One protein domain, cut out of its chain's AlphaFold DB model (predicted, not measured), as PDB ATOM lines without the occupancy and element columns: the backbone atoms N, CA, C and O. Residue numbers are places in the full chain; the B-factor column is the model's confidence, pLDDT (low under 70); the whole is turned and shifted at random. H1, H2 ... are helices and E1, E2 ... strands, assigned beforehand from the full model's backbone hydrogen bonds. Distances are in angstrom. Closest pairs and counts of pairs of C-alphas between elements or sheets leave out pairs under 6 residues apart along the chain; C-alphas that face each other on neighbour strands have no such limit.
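AT A GLANCE: This is residues 14 to 88 of the 253 residues of the protein "HSDR_N domain-containing protein" of ANME-2 cluster archaeon HR1 (UniProt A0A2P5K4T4). A two-stranded hairpin, E1 and E2, has helix H2 packed on it, mostly on E1; H1 crosses H2 steeply, and H3 folds back beside H2 before leading into E1. Residues 43 to 49 stick out. The printed part has 75 residues, with three named helices and two named strands in the order H1, H2, H3, E1, E2 along the chain; the sheet, in the order E1 - E2, is antiparallel, the class is mixed, helices and strands, and the whole is compact, with a radius of gyration of the C-alphas of 13.0 A and spans of 40 by 31 by 22 A.

IN THESE COORDINATES: E1 is residues 62 to 68, 18.1 A, and E2 71 to 77, 18.5 A, ending at C-alpha 77 (58.936, 1.697, 280.971). H3 is residues 47 to 60, 19.4 A; H2 is 29 to 40, 16.7 A; H1 is 14 to 23, beginning at C-alpha 14 (43.111, -2.030, 278.253).

HOW THE PARTS SIT: In the hairpin, N 64 and O 75 are 3.0 A apart. The closest C-alphas of H2 and E1, Ala 35 and Ile 62, are 6.2 A apart. H1 and H2 touch at Val 20 and Arg 32, closest C-alphas 7.0 A, a steep tilt of 56 degrees. H3 and H2 are close but not clearly touching, closest C-alphas Phe 54 and Ile 39, 7.3 A. In H1, H2 and H3 every O i to N i+4 pair is within hydrogen-bond range.

THE WHOLE: The C-alphas of Pro 45 and Asp 69 are farthest apart, 40.2 A. The printed part has no cut and no long link. Residues 42 to 49 have pLDDT under 70.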
ATOM      1  N   GLU A  14      43.061  -2.023 279.719       82.38
ATOM      2  CA  GLU A  14      43.111  -2.030 278.253       82.38
ATOM      3  C   GLU A  14      43.636  -0.713 277.669       82.38
ATOM      4  O   GLU A  14      44.346  -0.706 276.662       82.38
ATOM      5  N   ARG A  15      43.323   0.418 278.307       84.50
ATOM      6  CA  ARG A  15      43.858   1.727 277.912       84.50
ATOM      7  C   ARG A  15      45.306   1.873 278.341       84.50
ATOM      8  O   ARG A  15      46.122   2.315 277.540       84.50
ATOM      9  N   LEU A  16      45.629   1.441 279.559       87.06
ATOM     10  CA  LEU A  16      46.990   1.450 280.078       87.06
ATOM     11  C   LEU A  16      47.929   0.643 279.174       87.06
ATOM     12  O   LEU A  16      48.950   1.168 278.749       87.06
ATOM     13  N   ARG A  17      47.548  -0.581 278.785       90.38
ATOM     14  CA  ARG A  17      48.306  -1.413 277.832       90.38
ATOM     15  C   ARG A  17      48.552  -0.699 276.508       90.38
ATOM     16  O   ARG A  17      49.677  -0.690 276.015       90.38
ATOM     17  N   LYS A  18      47.518  -0.070 275.939       89.75
ATOM     18  CA  LYS A  18      47.641   0.690 274.685       89.75
ATOM     19  C   LYS A  18      48.560   1.902 274.832       89.75
ATOM     20  O   LYS A  18      49.399   2.123 273.962       89.75
ATOM     21  N   ALA A  19      48.428   2.660 275.919       89.75
ATOM     22  CA  ALA A  19      49.254   3.830 276.196       89.75
ATOM     23  C   ALA A  19      50.723   3.439 276.404       89.75
ATOM     24  O   ALA A  19      51.588   3.939 275.693       89.75
ATOM     25  N   VAL A  20      50.999   2.469 277.281       92.12
ATOM     26  CA  VAL A  20      52.350   1.932 277.514       92.12
ATOM     27  C   VAL A  20      52.951   1.396 276.216       92.12
ATOM     28  O   VAL A  20      54.125   1.639 275.939       92.12
ATOM     29  N   GLY A  21      52.149   0.718 275.391       92.25
ATOM     30  CA  GLY A  21      52.585   0.211 274.096       92.25
ATOM     31  C   GLY A  21      52.967   1.305 273.096       92.25
ATOM     32  O   GLY A  21      53.940   1.150 272.359       92.25
ATOM     33  N   ARG A  22      52.223   2.416 273.094       91.19
ATOM     34  CA  ARG A  22      52.474   3.593 272.251       91.19
ATOM     35  C   ARG A  22      53.696   4.388 272.711       91.19
ATOM     36  O   ARG A  22      54.479   4.805 271.868       91.19
ATOM     37  N   ILE A  23      53.852   4.581 274.022       92.94
ATOM     38  CA  ILE A  23      54.946   5.362 274.623       92.94
ATOM     39  C   ILE A  23      56.274   4.596 274.548       92.94
ATOM     40  O   ILE A  23      57.321   5.192 274.322       92.94
ATOM     41  N   ASN A  24      56.238   3.265 274.684       93.38
ATOM     42  CA  ASN A  24      57.434   2.422 274.757       93.38
ATOM     43  C   ASN A  24      57.481   1.411 273.591       93.38
ATOM     44  O   ASN A  24      57.343   0.206 273.815       93.38
ATOM     45  N   PRO A  25      57.644   1.842 272.326       91.00
ATOM     46  CA  PRO A  25      57.605   0.936 271.176       91.00
ATOM     47  C   PRO A  25      58.854   0.048 271.051       91.00
ATOM     48  O   PRO A  25      58.781  -1.019 270.450       91.00
ATOM     49  N   MET A  26      59.993   0.470 271.613       88.62
ATOM     50  CA  MET A  26      61.268  -0.264 271.531       88.62
ATOM     51  C   MET A  26      61.400  -1.385 272.572       88.62
ATOM     52  O   MET A  26      62.286  -2.235 272.446       88.62
ATOM     53  N   ILE A  27      60.526  -1.391 273.583       91.50
ATOM     54  CA  ILE A  27      60.513  -2.388 274.653       91.50
ATOM     55  C   ILE A  27      59.587  -3.548 274.241       91.50
ATOM     56  O   ILE A  27      58.442  -3.294 273.842       91.50
ATOM     57  N   PRO A  28      60.046  -4.813 274.331       92.69
ATOM     58  CA  PRO A  28      59.233  -5.988 274.021       92.69
ATOM     59  C   PRO A  28      57.900  -6.042 274.786       92.69
ATOM     60  O   PRO A  28      57.762  -5.523 275.895       92.69
ATOM     61  N   ALA A  29      56.875  -6.646 274.176       91.12
ATOM     62  CA  ALA A  29      55.512  -6.622 274.710       91.12
ATOM     63  C   ALA A  29      55.365  -7.348 276.057       91.12
ATOM     64  O   ALA A  29      54.642  -6.871 276.927       91.12
ATOM     65  N   ASP A  30      56.077  -8.453 276.229       90.88
ATOM     66  CA  ASP A  30      56.206  -9.217 277.470       90.88
ATOM     67  C   ASP A  30      56.809  -8.371 278.600       90.88
ATOM     68  O   ASP A  30      56.245  -8.304 279.691       90.88
ATOM     69  N   VAL A  31      57.873  -7.620 278.307       93.25
ATOM     70  CA  VAL A  31      58.541  -6.736 279.276       93.25
ATOM     71  C   VAL A  31      57.636  -5.569 279.693       93.25
ATOM     72  O   VAL A  31      57.589  -5.184 280.863       93.25
ATOM     73  N   ARG A  32      56.857  -5.017 278.753       93.94
ATOM     74  CA  ARG A  32      55.842  -3.990 279.056       93.94
ATOM     75  C   ARG A  32      54.726  -4.533 279.944       93.94
ATOM     76  O   ARG A  32      54.281  -3.833 280.850       93.94
ATOM     77  N   GLU A  33      54.278  -5.763 279.706       91.00
ATOM     78  CA  GLU A  33      53.256  -6.401 280.541       91.00
ATOM     79  C   GLU A  33      53.778  -6.648 281.964       91.00
ATOM     80  O   GLU A  33      53.042  -6.461 282.931       91.00
ATOM     81  N   ASP A  34      55.059  -6.982 282.123       89.25
ATOM     82  CA  ASP A  34      55.670  -7.116 283.446       89.25
ATOM     83  C   ASP A  34      55.734  -5.788 284.207       89.25
ATOM     84  O   ASP A  34      55.454  -5.762 285.408       89.25
ATOM     85  N   ALA A  35      55.996  -4.670 283.524       91.19
ATOM     86  CA  ALA A  35      55.872  -3.344 284.132       91.19
ATOM     87  C   ALA A  35      54.431  -3.058 284.591       91.19
ATOM     88  O   ALA A  35      54.217  -2.576 285.702       91.19
ATOM     89  N   ILE A  36      53.426  -3.424 283.790       90.06
ATOM     90  CA  ILE A  36      52.010  -3.270 284.157       90.06
ATOM     91  C   ILE A  36      51.660  -4.123 285.385       90.06
ATOM     92  O   ILE A  36      50.986  -3.637 286.297       90.06
ATOM     93  N   LYS A  37      52.175  -5.355 285.478       86.50
ATOM     94  CA  LYS A  37      52.009  -6.198 286.676       86.50
ATOM     95  C   LYS A  37      52.645  -5.577 287.918       86.50
ATOM     96  O   LYS A  37      52.110  -5.759 289.007       86.50
ATOM     97  N   GLN A  38      53.765  -4.855 287.801       85.69
ATOM     98  CA  GLN A  38      54.365  -4.158 288.950       85.69
ATOM     99  C   GLN A  38      53.428  -3.082 289.514       85.69
ATOM    100  O   GLN A  38      53.318  -2.963 290.731       85.69
ATOM    101  N   ILE A  39      52.693  -2.369 288.654       85.12
ATOM    102  CA  ILE A  39      51.675  -1.392 289.075       85.12
ATOM    103  C   ILE A  39      50.524  -2.102 289.793       85.12
ATOM    104  O   ILE A  39      50.107  -1.676 290.864       85.12
ATOM    105  N   GLN A  40      50.043  -3.223 289.246       79.56
ATOM    106  CA  GLN A  40      48.959  -4.014 289.849       79.56
ATOM    107  C   GLN A  40      49.322  -4.630 291.207       79.56
ATOM    108  O   GLN A  40      48.436  -5.032 291.956       79.56
ATOM    109  N   ARG A  41      50.617  -4.756 291.514       77.44
ATOM    110  CA  ARG A  41      51.112  -5.292 292.788       77.44
ATOM    111  C   ARG A  41      51.191  -4.240 293.895       77.44
ATOM    112  O   ARG A  41      51.474  -4.619 295.030       77.44
ATOM    113  N   LEU A  42      50.932  -2.961 293.607       68.12
ATOM    114  CA  LEU A  42      50.834  -1.887 294.603       68.12
ATOM    115  C   LEU A  42      49.539  -2.021 295.430       68.12
ATOM    116  O   LEU A  42      48.675  -1.156 295.395       68.12
ATOM    117  N   ASN A  43      49.407  -3.121 296.172       57.56
ATOM    118  CA  ASN A  43      48.253  -3.431 297.021       57.56
ATOM    119  C   ASN A  43      48.650  -3.446 298.510       57.56
ATOM    120  O   ASN A  43      48.169  -4.280 299.274       57.56
ATOM    121  N   SER A  44      49.583  -2.579 298.924       56.84
ATOM    122  CA  SER A  44      49.942  -2.450 300.345       56.84
ATOM    123  C   SER A  44      48.787  -1.812 301.133       56.84
ATOM    124  O   SER A  44      48.138  -0.919 300.588       56.84
ATOM    125  N   PRO A  45      48.564  -2.167 302.412       53.00
ATOM    126  CA  PRO A  45      47.580  -1.496 303.271       53.00
ATOM    127  C   PRO A  45      47.913  -0.020 303.578       53.00
ATOM    128  O   PRO A  45      47.077   0.710 304.105       53.00
ATOM    129  N   GLU A  46      49.128   0.454 303.268       58.69
ATOM    130  CA  GLU A  46      49.539   1.846 303.491       58.69
ATOM    131  C   GLU A  46      49.385   2.717 302.231       58.69
ATOM    132  O   GLU A  46      50.277   2.790 301.381       58.69
ATOM    133  N   LEU A  47      48.276   3.460 302.142       61.44
ATOM    134  CA  LEU A  47      47.951   4.342 301.006       61.44
ATOM    135  C   LEU A  47      49.043   5.373 300.685       61.44
ATOM    136  O   LEU A  47      49.341   5.632 299.523       61.44
ATOM    137  N   ILE A  48      49.676   5.963 301.703       68.88
ATOM    138  CA  ILE A  48      50.733   6.970 301.503       68.88
ATOM    139  C   ILE A  48      51.967   6.334 300.850       68.88
ATOM    140  O   ILE A  48      52.590   6.939 299.973       68.88
ATOM    141  N   ALA A  49      52.305   5.105 301.246       69.44
ATOM    142  CA  ALA A  49      53.418   4.366 300.669       69.44
ATOM    143  C   ALA A  49      53.126   3.978 299.211       69.44
ATOM    144  O   ALA A  49      53.984   4.188 298.352       69.44
ATOM    145  N   ASN A  50      51.904   3.513 298.918       71.94
ATOM    146  CA  ASN A  50      51.466   3.212 297.550       71.94
ATOM    147  C   ASN A  50      51.482   4.458 296.666       71.94
ATOM    148  O   ASN A  50      52.066   4.427 295.588       71.94
ATOM    149  N   ASN A  51      50.932   5.574 297.147       75.00
ATOM    150  CA  ASN A  51      50.918   6.835 296.410       75.00
ATOM    151  C   ASN A  51      52.330   7.334 296.107       75.00
ATOM    152  O   ASN A  51      52.623   7.735 294.982       75.00
ATOM    153  N   LYS A  52      53.246   7.253 297.077       78.88
ATOM    154  CA  LYS A  52      54.651   7.620 296.864       78.88
ATOM    155  C   LYS A  52      55.341   6.695 295.860       78.88
ATOM    156  O   LYS A  52      56.111   7.173 295.029       78.88
ATOM    157  N   ALA A  53      55.090   5.390 295.933       82.50
ATOM    158  CA  ALA A  53      55.653   4.414 295.003       82.50
ATOM    159  C   ALA A  53      55.114   4.614 293.581       82.50
ATOM    160  O   ALA A  53      55.895   4.670 292.635       82.50
ATOM    161  N   PHE A  54      53.804   4.806 293.437       85.56
ATOM    162  CA  PHE A  54      53.165   5.055 292.151       85.56
ATOM    163  C   PHE A  54      53.610   6.387 291.545       85.56
ATOM    164  O   PHE A  54      53.972   6.434 290.374       85.56
ATOM    165  N   HIS A  55      53.693   7.453 292.346       83.69
ATOM    166  CA  HIS A  55      54.233   8.733 291.893       83.69
ATOM    167  C   HIS A  55      55.659   8.581 291.356       83.69
ATOM    168  O   HIS A  55      55.968   9.112 290.295       83.69
ATOM    169  N   ARG A  56      56.523   7.820 292.041       86.81
ATOM    170  CA  ARG A  56      57.870   7.521 291.529       86.81
ATOM    171  C   ARG A  56      57.823   6.776 290.202       86.81
ATOM    172  O   ARG A  56      58.552   7.148 289.298       86.81
ATOM    173  N   MET A  57      56.946   5.784 290.044       89.50
ATOM    174  CA  MET A  57      56.774   5.096 288.756       89.50
ATOM    175  C   MET A  57      56.321   6.050 287.640       89.50
ATOM    176  O   MET A  57      56.769   5.909 286.504       89.50
ATOM    177  N   LEU A  58      55.467   7.032 287.952       87.38
ATOM    178  CA  LEU A  58      55.026   8.050 286.995       87.38
ATOM    179  C   LEU A  58      56.160   8.997 286.585       87.38
ATOM    180  O   LEU A  58      56.252   9.340 285.410       87.38
ATOM    181  N   THR A  59      57.003   9.429 287.529       87.50
ATOM    182  CA  THR A  59      58.033  10.454 287.280       87.50
ATOM    183  C   THR A  59      59.397   9.900 286.880       87.50
ATOM    184  O   THR A  59      60.130  10.562 286.157       87.50
ATOM    185  N   GLU A  60      59.759   8.713 287.363       91.81
ATOM    186  CA  GLU A  60      61.081   8.094 287.180       91.81
ATOM    187  C   GLU A  60      61.041   6.878 286.238       91.81
ATOM    188  O   GLU A  60      62.090   6.360 285.858       91.81
ATOM    189  N   GLY A  61      59.844   6.423 285.856       90.44
ATOM    190  CA  GLY A  61      59.647   5.219 285.053       90.44
ATOM    191  C   GLY A  61      59.741   3.923 285.865       90.44
ATOM    192  O   GLY A  61      60.231   3.872 286.996       90.44
ATOM    193  N   ILE A  62      59.240   2.836 285.282       93.06
ATOM    194  CA  ILE A  62      59.271   1.499 285.880       93.06
ATOM    195  C   ILE A  62      60.511   0.773 285.377       93.06
ATOM    196  O   ILE A  62      60.656   0.533 284.178       93.06
ATOM    197  N   LYS A  63      61.396   0.395 286.301       92.62
ATOM    198  CA  LYS A  63      62.608  -0.361 285.977       92.62
ATOM    199  C   LYS A  63      62.248  -1.773 285.528       92.62
ATOM    200  O   LYS A  63      61.572  -2.512 286.249       92.62
ATOM    201  N   VAL A  64      62.738  -2.145 284.354       91.62
ATOM    202  CA  VAL A  64      62.608  -3.485 283.786       91.62
ATOM    203  C   VAL A  64      63.966  -3.974 283.311       91.62
ATOM    204  O   VAL A  64      64.811  -3.184 282.893       91.62
ATOM    205  N   SER A  65      64.163  -5.286 283.357       87.38
ATOM    206  CA  SER A  65      65.352  -5.933 282.812       87.38
ATOM    207  C   SER A  65      64.917  -7.038 281.871       87.38
ATOM    208  O   SER A  65      63.985  -7.778 282.182       87.38
ATOM    209  N   TYR A  66      65.577  -7.143 280.726       87.94
ATOM    210  CA  TYR A  66      65.302  -8.191 279.758       87.94
ATOM    211  C   TYR A  66      66.570  -8.598 279.018       87.94
ATOM    212  O   TYR A  66      67.476  -7.792 278.797       87.94
ATOM    213  N   HIS A  67      66.628  -9.869 278.634       84.12
ATOM    214  CA  HIS A  67      67.716 -10.379 277.815       84.12
ATOM    215  C   HIS A  67      67.492  -9.984 276.361       84.12
ATOM    216  O   HIS A  67      66.464 -10.303 275.759       84.12
ATOM    217  N   LYS A  68      68.479  -9.312 275.779       80.69
ATOM    218  CA  LYS A  68      68.497  -8.989 274.356       80.69
ATOM    219  C   LYS A  68      69.918  -9.145 273.835       80.69
ATOM    220  O   LYS A  68      70.856  -8.657 274.455       80.69
ATOM    221  N   ASP A  69      70.063  -9.848 272.716       74.25
ATOM    222  CA  ASP A  69      71.350 -10.063 272.043       74.25
ATOM    223  C   ASP A  69      72.434 -10.685 272.955       74.25
ATOM    224  O   ASP A  69      73.613 -10.354 272.868       74.25
ATOM    225  N   GLY A  70      72.029 -11.596 273.851       78.75
ATOM    226  CA  GLY A  70      72.939 -12.333 274.740       78.75
ATOM    227  C   GLY A  70      73.419 -11.568 275.979       78.75
ATOM    228  O   GLY A  70      74.264 -12.087 276.705       78.75
ATOM    229  N   ALA A  71      72.884 -10.371 276.244       81.06
ATOM    230  CA  ALA A  71      73.209  -9.573 277.423       81.06
ATOM    231  C   ALA A  71      71.957  -9.118 278.189       81.06
ATOM    232  O   ALA A  71      70.876  -8.934 277.619       81.06
ATOM    233  N   ASP A  72      72.133  -8.900 279.491       84.31
ATOM    234  CA  ASP A  72      71.156  -8.232 280.341       84.31
ATOM    235  C   ASP A  72      71.076  -6.747 280.014       84.31
ATOM    236  O   ASP A  72      72.055  -6.007 280.143       84.31
ATOM    237  N   ARG A  73      69.883  -6.295 279.627       86.19
ATOM    238  CA  ARG A  73      69.598  -4.883 279.402       86.19
ATOM    239  C   ARG A  73      68.589  -4.396 280.428       86.19
ATOM    240  O   ARG A  73      67.468  -4.896 280.481       86.19
ATOM    241  N   GLY A  74      68.989  -3.402 281.217       88.81
ATOM    242  CA  GLY A  74      68.069  -2.607 282.026       88.81
ATOM    243  C   GLY A  74      67.493  -1.461 281.198       88.81
ATOM    244  O   GLY A  74      68.242  -0.778 280.498       88.81
ATOM    245  N   ASP A  75      66.184  -1.251 281.276       90.94
ATOM    246  CA  ASP A  75      65.481  -0.147 280.619       90.94
ATOM    247  C   ASP A  75      64.349   0.388 281.517       90.94
ATOM    248  O   ASP A  75      64.054  -0.169 282.583       90.94
ATOM    249  N   LEU A  76      63.730   1.493 281.108       92.81
ATOM    250  CA  LEU A  76      62.626   2.140 281.813       92.81
ATOM    251  C   LEU A  76      61.357   2.104 280.967       92.81
ATOM    252  O   LEU A  76      61.328   2.591 279.839       92.81
ATOM    253  N   VAL A  77      60.278   1.586 281.547       94.81
ATOM    254  CA  VAL A  77      58.936   1.697 280.971       94.81
ATOM    255  C   VAL A  77      58.278   2.966 281.498       94.81
ATOM    256  O   VAL A  77      58.031   3.102 282.698       94.81
ATOM    257  N   TRP A  78      57.963   3.889 280.594       93.12
ATOM    258  CA  TRP A  78      57.322   5.162 280.909       93.12
ATOM    259  C   TRP A  78      55.800   5.062 280.849       93.12
ATOM    260  O   TRP A  78      55.233   4.484 279.917       93.12
ATOM    261  N   LEU A  79      55.133   5.657 281.839       90.31
ATOM    262  CA  LEU A  79      53.669   5.763 281.894       90.31
ATOM    263  C   LEU A  79      53.150   7.080 281.310       90.31
ATOM    264  O   LEU A  79      52.001   7.149 280.879       90.31
ATOM    265  N   ILE A  80      54.001   8.106 281.295       90.00
ATOM    266  CA  ILE A  80      53.730   9.432 280.747       90.00
ATOM    267  C   ILE A  80      54.866   9.768 279.783       90.00
ATOM    268  O   ILE A  80      56.040   9.653 280.134       90.00
ATOM    269  N   ASP A  81      54.517  10.200 278.576       89.50
ATOM    270  CA  ASP A  81      55.468  10.748 277.614       89.50
ATOM    271  C   ASP A  81      55.648  12.246 277.883       89.50
ATOM    272  O   ASP A  81      54.867  13.084 277.425       89.50
ATOM    273  N   PHE A  82      56.655  12.587 278.688       85.94
ATOM    274  CA  PHE A  82      56.996  13.983 278.980       85.94
ATOM    275  C   PHE A  82      57.699  14.681 277.810       85.94
ATOM    276  O   PHE A  82      57.658  15.907 277.724       85.94
ATOM    277  N   ASN A  83      58.325  13.921 276.908       87.50
ATOM    278  CA  ASN A  83      59.060  14.470 275.769       87.50
ATOM    279  C   ASN A  83      58.109  14.892 274.648       87.50
ATOM    280  O   ASN A  83      58.331  15.910 273.993       87.50
ATOM    281  N   ASN A  84      57.035  14.131 274.442       87.44
ATOM    282  CA  ASN A  84      55.984  14.455 273.494       87.44
ATOM    283  C   ASN A  84      54.597  14.363 274.153       87.44
ATOM    284  O   ASN A  84      53.933  13.328 274.069       87.44
ATOM    285  N   PRO A  85      54.099  15.462 274.750       86.69
ATOM    286  CA  PRO A  85      52.820  15.469 275.456       86.69
ATOM    287  C   PRO A  85      51.615  15.015 274.618       86.69
ATOM    288  O   PRO A  85      50.647  14.507 275.180       86.69
ATOM    289  N   GLN A  86      51.679  15.156 273.287       86.19
ATOM    290  CA  GLN A  86      50.628  14.727 272.354       86.19
ATOM    291  C   GLN A  86      50.476  13.198 272.280       86.19
ATOM    292  O   GLN A  86      49.436  12.696 271.860       86.19
ATOM    293  N   ASN A  87      51.493  12.443 272.707       86.19
ATOM    294  CA  ASN A  87      51.427  10.987 272.808       86.19
ATOM    295  C   ASN A  87      50.679  10.507 274.062       86.19
ATOM    296  O   ASN A  87      50.416   9.305 274.186       86.19
ATOM    297  N   ASN A  88      50.315  11.404 274.982       86.56
ATOM    298  CA  ASN A  88      49.512  11.072 276.156       86.56
ATOM    299  C   ASN A  88      48.016  11.099 275.822       86.56
ATOM    300  O   ASN A  88      47.553  11.862 274.980       86.56
TER     301      ASN A  88